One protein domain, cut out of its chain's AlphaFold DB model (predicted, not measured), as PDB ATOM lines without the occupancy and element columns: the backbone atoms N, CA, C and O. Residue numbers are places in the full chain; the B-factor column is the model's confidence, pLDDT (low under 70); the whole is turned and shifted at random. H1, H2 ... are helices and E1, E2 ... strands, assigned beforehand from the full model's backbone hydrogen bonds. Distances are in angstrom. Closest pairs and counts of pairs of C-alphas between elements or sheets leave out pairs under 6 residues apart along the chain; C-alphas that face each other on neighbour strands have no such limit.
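AT A GLANCE: This is residues 126 to 187 of the 201 residues of an uncharacterized protein of Eragrostis curvula (weeping love grass) (UniProt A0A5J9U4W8). A long two-stranded hairpin, E1 and E2, has the short helix H1 at its open end, and the long helix H2 sticks out free, folding back across an empty gap as the other arm of an open U. The 62 printed residues run H1, E1, E2, H2, with an antiparallel sheet E1 - E2, mixed class. The whole is extended, radius of gyration of the C-alphas 17.1 A, spans 42 by 37 by 23 A.

HOW THE PARTS SIT: E1, residues 136 to 142, and E2, residues 150 to 156, form an antiparallel hairpin at 167 degrees, with N 139 and O 153 within hydrogen-bond range at 3.0 A. H1, residues 126 to 132, is apart from E2. H2, residues 163 to 187, is apart from H1 and E1. Every O i to N i+4 pair is within range in H1, 18 of 21 in H2.

IN THESE COORDINATES: E1 measures 20.0 A, E2 19.4 A, H1 9.8 A and H2 35.5 A. H1 begins at C-alpha 126 (270.266, 297.774, 165.591); H2 ends at C-alpha 187 (268.297, 266.012, 141.772).

THE WHOLE: The farthest C-alphas, Lys 132 and Ser 187, are 42.9 A apart. The printed part has no cut and no long link. pLDDT is under 70 at residues 134 to 135, 157 to 167 and 181 to 187.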
ATOM      1  N   GLU A 126     269.620 299.069 165.298       87.00
ATOM      2  CA  GLU A 126     270.266 297.774 165.591       87.00
ATOM      3  C   GLU A 126     271.389 297.443 164.600       87.00
ATOM      4  O   GLU A 126     272.484 297.055 165.011       87.00
ATOM      5  N   VAL A 127     271.173 297.656 163.296       85.94
ATOM      6  CA  VAL A 127     272.250 297.515 162.300       85.94
ATOM      7  C   VAL A 127     273.395 298.480 162.618       85.94
ATOM      8  O   VAL A 127     274.561 298.092 162.563       85.94
ATOM      9  N   SER A 128     273.097 299.726 163.007       83.56
ATOM     10  CA  SER A 128     274.129 300.717 163.328       83.56
ATOM     11  C   SER A 128     274.919 300.385 164.597       83.56
ATOM     12  O   SER A 128     276.097 300.735 164.671       83.56
ATOM     13  N   THR A 129     274.307 299.752 165.605       85.31
ATOM     14  CA  THR A 129     274.986 299.360 166.849       85.31
ATOM     15  C   THR A 129     275.792 298.085 166.641       85.31
ATOM     16  O   THR A 129     276.974 298.075 166.985       85.31
ATOM     17  N   LEU A 130     275.231 297.074 165.973       80.75
ATOM     18  CA  LEU A 130     275.945 295.854 165.591       80.75
ATOM     19  C   LEU A 130     277.152 296.160 164.687       80.75
ATOM     20  O   LEU A 130     278.227 295.603 164.883       80.75
ATOM     21  N   MET A 131     277.029 297.114 163.756       74.50
ATOM     22  CA  MET A 131     278.154 297.560 162.923       74.50
ATOM     23  C   MET A 131     279.222 298.352 163.692       74.50
ATOM     24  O   MET A 131     280.369 298.388 163.243       74.50
ATOM     25  N   LYS A 132     278.896 298.961 164.838       78.31
ATOM     26  CA  LYS A 132     279.876 299.619 165.729       78.31
ATOM     27  C   LYS A 132     280.535 298.634 166.697       78.31
ATOM     28  O   LYS A 132     281.654 298.889 167.137       78.31
ATOM     29  N   GLN A 133     279.880 297.522 167.023       74.19
ATOM     30  CA  GLN A 133     280.468 296.477 167.855       74.19
ATOM     31  C   GLN A 133     281.490 295.655 167.057       74.19
ATOM     32  O   GLN A 133     281.203 295.086 166.003       74.19
ATOM     33  N   ASN A 134     282.712 295.570 167.582       66.62
ATOM     34  CA  ASN A 134     283.759 294.706 167.040       66.62
ATOM     35  C   ASN A 134     283.595 293.289 167.595       66.62
ATOM     36  O   ASN A 134     284.366 292.829 168.436       66.62
ATOM     37  N   CYS A 135     282.541 292.617 167.134       67.69
ATOM     38  CA  CYS A 135     282.219 291.250 167.514       67.69
ATOM     39  C   CYS A 135     283.365 290.297 167.135       67.69
ATOM     40  O   CYS A 135     283.704 290.150 165.957       67.69
ATOM     41  N   LYS A 136     283.942 289.634 168.142       75.62
ATOM     42  CA  LYS A 136     284.859 288.501 167.968       75.62
ATOM     43  C   LYS A 136     284.069 287.221 168.199       75.62
ATOM     44  O   LYS A 136     283.885 286.791 169.335       75.62
ATOM     45  N   PHE A 137     283.549 286.647 167.121       76.50
ATOM     46  CA  PHE A 137     282.729 285.446 167.186       76.50
ATOM     47  C   PHE A 137     283.617 284.228 167.423       76.50
ATOM     48  O   PHE A 137     284.448 283.897 166.581       76.50
ATOM     49  N   LYS A 138     283.417 283.535 168.544       85.06
ATOM     50  CA  LYS A 138     283.915 282.171 168.739       85.06
ATOM     51  C   LYS A 138     282.753 281.205 168.564       85.06
ATOM     52  O   LYS A 138     281.720 281.391 169.199       85.06
ATOM     53  N   TRP A 139     282.935 280.176 167.748       87.12
ATOM     54  CA  TRP A 139     281.984 279.078 167.620       87.12
ATOM     55  C   TRP A 139     282.700 277.738 167.753       87.12
ATOM     56  O   TRP A 139     283.843 277.581 167.321       87.12
ATOM     57  N   GLU A 140     282.013 276.776 168.362       87.94
ATOM     58  CA  GLU A 140     282.446 275.386 168.446       87.94
ATOM     59  C   GLU A 140     281.297 274.501 167.955       87.94
ATOM     60  O   GLU A 140     280.169 274.639 168.425       87.94
ATOM     61  N   ILE A 141     281.570 273.619 166.996       88.25
ATOM     62  CA  ILE A 141     280.598 272.666 166.447       88.25
ATOM     63  C   ILE A 141     281.208 271.263 166.580       88.25
ATOM     64  O   ILE A 141     282.350 271.072 166.150       88.25
ATOM     65  N   PRO A 142     280.507 270.270 167.161       84.88
ATOM     66  CA  PRO A 142     280.998 268.897 167.216       84.88
ATOM     67  C   PRO A 142     281.368 268.384 165.822       84.88
ATOM     68  O   PRO A 142     280.621 268.573 164.861       84.88
ATOM     69  N   ALA A 143     282.522 267.731 165.698       89.69
ATOM     70  CA  ALA A 143     282.897 267.084 164.452       89.69
ATOM     71  C   ALA A 143     282.109 265.774 164.328       89.69
ATOM     72  O   ALA A 143     282.523 264.731 164.833       89.69
ATOM     73  N   VAL A 144     280.949 265.852 163.670       78.31
ATOM     74  CA  VAL A 144     280.216 264.667 163.208       78.31
ATOM     75  C   VAL A 144     281.198 263.767 162.443       78.31
ATOM     76  O   VAL A 144     282.104 264.262 161.771       78.31
ATOM     77  N   ASP A 145     281.073 262.458 162.647       82.44
ATOM     78  CA  ASP A 145     281.959 261.405 162.130       82.44
ATOM     79  C   ASP A 145     283.407 261.374 162.680       82.44
ATOM     80  O   ASP A 145     284.141 260.434 162.378       82.44
ATOM     81  N   ILE A 146     283.828 262.309 163.552       83.81
ATOM     82  CA  ILE A 146     285.163 262.291 164.191       83.81
ATOM     83  C   ILE A 146     285.043 262.282 165.732       83.81
ATOM     84  O   ILE A 146     284.871 263.334 166.357       83.81
ATOM     85  N   PRO A 147     285.188 261.113 166.393       85.88
ATOM     86  CA  PRO A 147     285.041 260.989 167.842       85.88
ATOM     87  C   PRO A 147     285.894 261.982 168.647       85.88
ATOM     88  O   PRO A 147     287.075 262.194 168.366       85.88
ATOM     89  N   LYS A 148     285.284 262.570 169.686       84.81
ATOM     90  CA  LYS A 148     285.879 263.550 170.622       84.81
ATOM     91  C   LYS A 148     286.416 264.845 169.984       84.81
ATOM     92  O   LYS A 148     287.016 265.653 170.689       84.81
ATOM     93  N   SER A 149     286.196 265.068 168.689       90.38
ATOM     94  CA  SER A 149     286.693 266.247 167.975       90.38
ATOM     95  C   SER A 149     285.624 267.335 167.831       90.38
ATOM     96  O   SER A 149     284.422 267.067 167.806       90.38
ATOM     97  N   LYS A 150     286.069 268.590 167.729       92.44
ATOM     98  CA  LYS A 150     285.220 269.763 167.488       92.44
ATOM     99  C   LYS A 150     285.873 270.698 166.477       92.44
ATOM    100  O   LYS A 150     287.062 270.994 166.572       92.44
ATOM    101  N   TRP A 151     285.073 271.190 165.542       86.88
ATOM    102  CA  TRP A 151     285.418 272.324 164.701       86.88
ATOM    103  C   TRP A 151     285.365 273.583 165.559       86.88
ATOM    104  O   TRP A 151     284.338 273.865 166.174       86.88
ATOM    105  N   VAL A 152     286.466 274.329 165.615       88.69
ATOM    106  CA  VAL A 152     286.549 275.597 166.348       88.69
ATOM    107  C   VAL A 152     286.861 276.727 165.377       88.69
ATOM    108  O   VAL A 152     287.832 276.664 164.625       88.69
ATOM    109  N   GLY A 153     286.032 277.766 165.388       86.00
ATOM    110  CA  GLY A 153     286.211 278.956 164.565       86.00
ATOM    111  C   GLY A 153     286.306 280.209 165.423       86.00
ATOM    112  O   GLY A 153     285.544 280.384 166.372       86.00
ATOM    113  N   THR A 154     287.241 281.096 165.082       79.50
ATOM    114  CA  THR A 154     287.306 282.458 165.629       79.50
ATOM    115  C   THR A 154     287.252 283.446 164.470       79.50
ATOM    116  O   THR A 154     288.187 283.525 163.680       79.50
ATOM    117  N   GLY A 155     286.140 284.169 164.350       77.31
ATOM    118  CA  GLY A 155     285.937 285.226 163.366       77.31
ATOM    119  C   GLY A 155     286.079 286.596 164.015       77.31
ATOM    120  O   GLY A 155     285.254 286.979 164.843       77.31
ATOM    121  N   GLU A 156     287.106 287.347 163.626       76.81
ATOM    122  CA  GLU A 156     287.239 288.765 163.962       76.81
ATOM    123  C   GLU A 156     286.784 289.627 162.781       76.81
ATOM    124  O   GLU A 156     287.076 289.330 161.621       76.81
ATOM    125  N   LYS A 157     286.049 290.702 163.076       68.12
ATOM    126  CA  LYS A 157     285.549 291.638 162.073       68.12
ATOM    127  C   LYS A 157     286.709 292.413 161.428       68.12
ATOM    128  O   LYS A 157     287.184 293.403 161.978       68.12
ATOM    129  N   LEU A 158     287.129 291.984 160.238       62.97
ATOM    130  CA  LEU A 158     288.108 292.691 159.409       62.97
ATOM    131  C   LEU A 158     287.581 294.085 159.027       62.97
ATOM    132  O   LEU A 158     286.675 294.214 158.205       62.97
ATOM    133  N   GLN A 159     288.152 295.127 159.631       62.53
ATOM    134  CA  GLN A 159     287.784 296.519 159.379       62.53
ATOM    135  C   GLN A 159     288.844 297.200 158.502       62.53
ATOM    136  O   GLN A 159     289.880 297.643 158.990       62.53
ATOM    137  N   GLY A 160     288.575 297.266 157.197       57.81
ATOM    138  CA  GLY A 160     289.419 297.917 156.193       57.81
ATOM    139  C   GLY A 160     288.750 297.940 154.816       57.81
ATOM    140  O   GLY A 160     287.759 297.241 154.599       57.81
ATOM    141  N   ASP A 161     289.292 298.735 153.891       57.06
ATOM    142  CA  ASP A 161     288.764 298.911 152.531       57.06
ATOM    143  C   ASP A 161     289.056 297.686 151.645       57.06
ATOM    144  O   ASP A 161     289.978 297.663 150.832       57.06
ATOM    145  N   TYR A 162     288.266 296.630 151.833       58.75
ATOM    146  CA  TYR A 162     288.395 295.356 151.118       58.75
ATOM    147  C   TYR A 162     287.629 295.286 149.785       58.75
ATOM    148  O   TYR A 162     287.727 294.274 149.087       58.75
ATOM    149  N   ASP A 163     286.841 296.310 149.446       59.25
ATOM    150  CA  ASP A 163     285.754 296.189 148.467       59.25
ATOM    151  C   ASP A 163     286.259 295.800 147.061       59.25
ATOM    152  O   ASP A 163     285.877 294.744 146.548       59.25
ATOM    153  N   ASP A 164     287.200 296.566 146.492       61.66
ATOM    154  CA  ASP A 164     287.722 296.374 145.125       61.66
ATOM    155  C   ASP A 164     288.252 294.954 144.853       61.66
ATOM    156  O   ASP A 164     287.914 294.349 143.836       61.66
ATOM    157  N   HIS A 165     289.058 294.385 145.760       62.34
ATOM    158  CA  HIS A 165     289.637 293.050 145.557       62.34
ATOM    159  C   HIS A 165     288.673 291.919 145.959       62.34
ATOM    160  O   HIS A 165     288.749 290.816 145.412       62.34
ATOM    161  N   LEU A 166     287.746 292.148 146.898       62.34
ATOM    162  CA  LEU A 166     286.742 291.134 147.233       62.34
ATOM    163  C   LEU A 166     285.614 291.044 146.203       62.34
ATOM    164  O   LEU A 166     284.990 289.991 146.138       62.34
ATOM    165  N   HIS A 167     285.334 292.070 145.388       65.19
ATOM    166  CA  HIS A 167     284.261 292.000 144.379       65.19
ATOM    167  C   HIS A 167     284.452 290.866 143.360       65.19
ATOM    168  O   HIS A 167     283.504 290.118 143.123       65.19
ATOM    169  N   ASP A 168     285.662 290.679 142.828       70.88
ATOM    170  CA  ASP A 168     285.985 289.594 141.885       70.88
ATOM    171  C   ASP A 168     285.828 288.201 142.529       70.88
ATOM    172  O   ASP A 168     285.124 287.332 142.008       70.88
ATOM    173  N   VAL A 169     286.398 288.018 143.726       78.88
ATOM    174  CA  VAL A 169     286.306 286.762 144.491       78.88
ATOM    175  C   VAL A 169     284.852 286.455 144.874       78.88
ATOM    176  O   VAL A 169     284.402 285.323 144.731       78.88
ATOM    177  N   LYS A 170     284.083 287.465 145.298       77.38
ATOM    178  CA  LYS A 170     282.648 287.384 145.638       77.38
ATOM    179  C   LYS A 170     281.778 287.043 144.425       77.38
ATOM    180  O   LYS A 170     280.752 286.387 144.590       77.38
ATOM    181  N   GLY A 171     282.176 287.466 143.223       81.62
ATOM    182  CA  GLY A 171     281.564 287.048 141.960       81.62
ATOM    183  C   GLY A 171     281.778 285.558 141.702       81.62
ATOM    184  O   GLY A 171     280.814 284.793 141.693       81.62
ATOM    185  N   LYS A 172     283.044 285.142 141.602       86.06
ATOM    186  CA  LYS A 172     283.456 283.753 141.322       86.06
ATOM    187  C   LYS A 172     282.955 282.756 142.369       86.06
ATOM    188  O   LYS A 172     282.533 281.657 142.028       86.06
ATOM    189  N   LEU A 173     282.945 283.146 143.645       82.12
ATOM    190  CA  LEU A 173     282.416 282.322 144.731       82.12
ATOM    191  C   LEU A 173     280.895 282.141 144.614       82.12
ATOM    192  O   LEU A 173     280.407 281.033 144.823       82.12
ATOM    193  N   ARG A 174     280.140 283.187 144.238       82.50
ATOM    194  CA  ARG A 174     278.702 283.051 143.946       82.50
ATOM    195  C   ARG A 174     278.442 282.147 142.752       82.50
ATOM    196  O   ARG A 174     277.544 281.325 142.836       82.50
ATOM    197  N   GLU A 175     279.202 282.299 141.675       88.50
ATOM    198  CA  GLU A 175     279.085 281.459 140.479       88.50
ATOM    199  C   GLU A 175     279.354 279.985 140.812       88.50
ATOM    200  O   GLU A 175     278.543 279.121 140.489       88.50
ATOM    201  N   HIS A 176     280.425 279.703 141.561       87.44
ATOM    202  CA  HIS A 176     280.739 278.361 142.047       87.44
ATOM    203  C   HIS A 176     279.597 277.760 142.881       87.44
ATOM    204  O   HIS A 176     279.099 276.688 142.541       87.44
ATOM    205  N   TRP A 177     279.122 278.465 143.919       82.56
ATOM    206  CA  TRP A 177     277.995 277.988 144.729       82.56
ATOM    207  C   TRP A 177     276.711 277.841 143.912       82.56
ATOM    208  O   TRP A 177     276.005 276.857 144.099       82.56
ATOM    209  N   GLN A 178     276.406 278.770 143.002       82.62
ATOM    210  CA  GLN A 178     275.210 278.699 142.163       82.62
ATOM    211  C   GLN A 178     275.248 277.471 141.256       82.62
ATOM    212  O   GLN A 178     274.244 276.769 141.172       82.62
ATOM    213  N   ASN A 179     276.384 277.173 140.626       80.88
ATOM    214  CA  ASN A 179     276.533 276.003 139.764       80.88
ATOM    215  C   ASN A 179     276.419 274.712 140.593       80.88
ATOM    216  O   ASN A 179     275.507 273.919 140.368       80.88
ATOM    217  N   THR A 180     277.231 274.567 141.651       78.62
ATOM    218  CA  THR A 180     277.206 273.388 142.540       78.62
ATOM    219  C   THR A 180     275.834 273.149 143.176       78.62
ATOM    220  O   THR A 180     275.399 272.001 143.287       78.62
ATOM    221  N   LEU A 181     275.123 274.213 143.571       69.94
ATOM    222  CA  LEU A 181     273.757 274.105 144.074       69.94
ATOM    223  C   LEU A 181     272.764 273.781 142.960       69.94
ATOM    224  O   LEU A 181     271.884 272.975 143.212       69.94
ATOM    225  N   SER A 182     272.883 274.328 141.749       68.88
ATOM    226  CA  SER A 182     271.945 274.026 140.651       68.88
ATOM    227  C   SER A 182     272.008 272.549 140.250       68.88
ATOM    228  O   SER A 182     270.966 271.894 140.155       68.88
ATOM    229  N   ASP A 183     273.222 272.004 140.132       65.25
ATOM    230  CA  ASP A 183     273.470 270.593 139.813       65.25
ATOM    231  C   ASP A 183     272.885 269.657 140.888       65.25
ATOM    232  O   ASP A 183     272.236 268.655 140.580       65.25
ATOM    233  N   ASN A 184     273.052 270.001 142.173       60.97
ATOM    234  CA  ASN A 184     272.510 269.211 143.283       60.97
ATOM    235  C   ASN A 184     271.004 269.416 143.509       60.97
ATOM    236  O   ASN A 184     270.307 268.466 143.865       60.97
ATOM    237  N   LEU A 185     270.488 270.635 143.335       57.53
ATOM    238  CA  LEU A 185     269.088 270.977 143.588       57.53
ATOM    239  C   LEU A 185     268.165 270.338 142.558       57.53
ATOM    240  O   LEU A 185     267.098 269.890 142.954       57.53
ATOM    241  N   SER A 186     268.566 270.223 141.288       58.50
ATOM    242  CA  SER A 186     267.768 269.519 140.272       58.50
ATOM    243  C   SER A 186     267.451 268.076 140.704       58.50
ATOM    244  O   SER A 186     266.295 267.660 140.717       58.50
ATOM    245  N   SER A 187     268.465 267.351 141.194       56.22
ATOM    246  CA  SER A 187     268.297 266.012 141.772       56.22
ATOM    247  C   SER A 187     267.493 266.040 143.084       56.22
ATOM    248  O   SER A 187     266.492 265.331 143.230       56.22
TER     249      SER A 187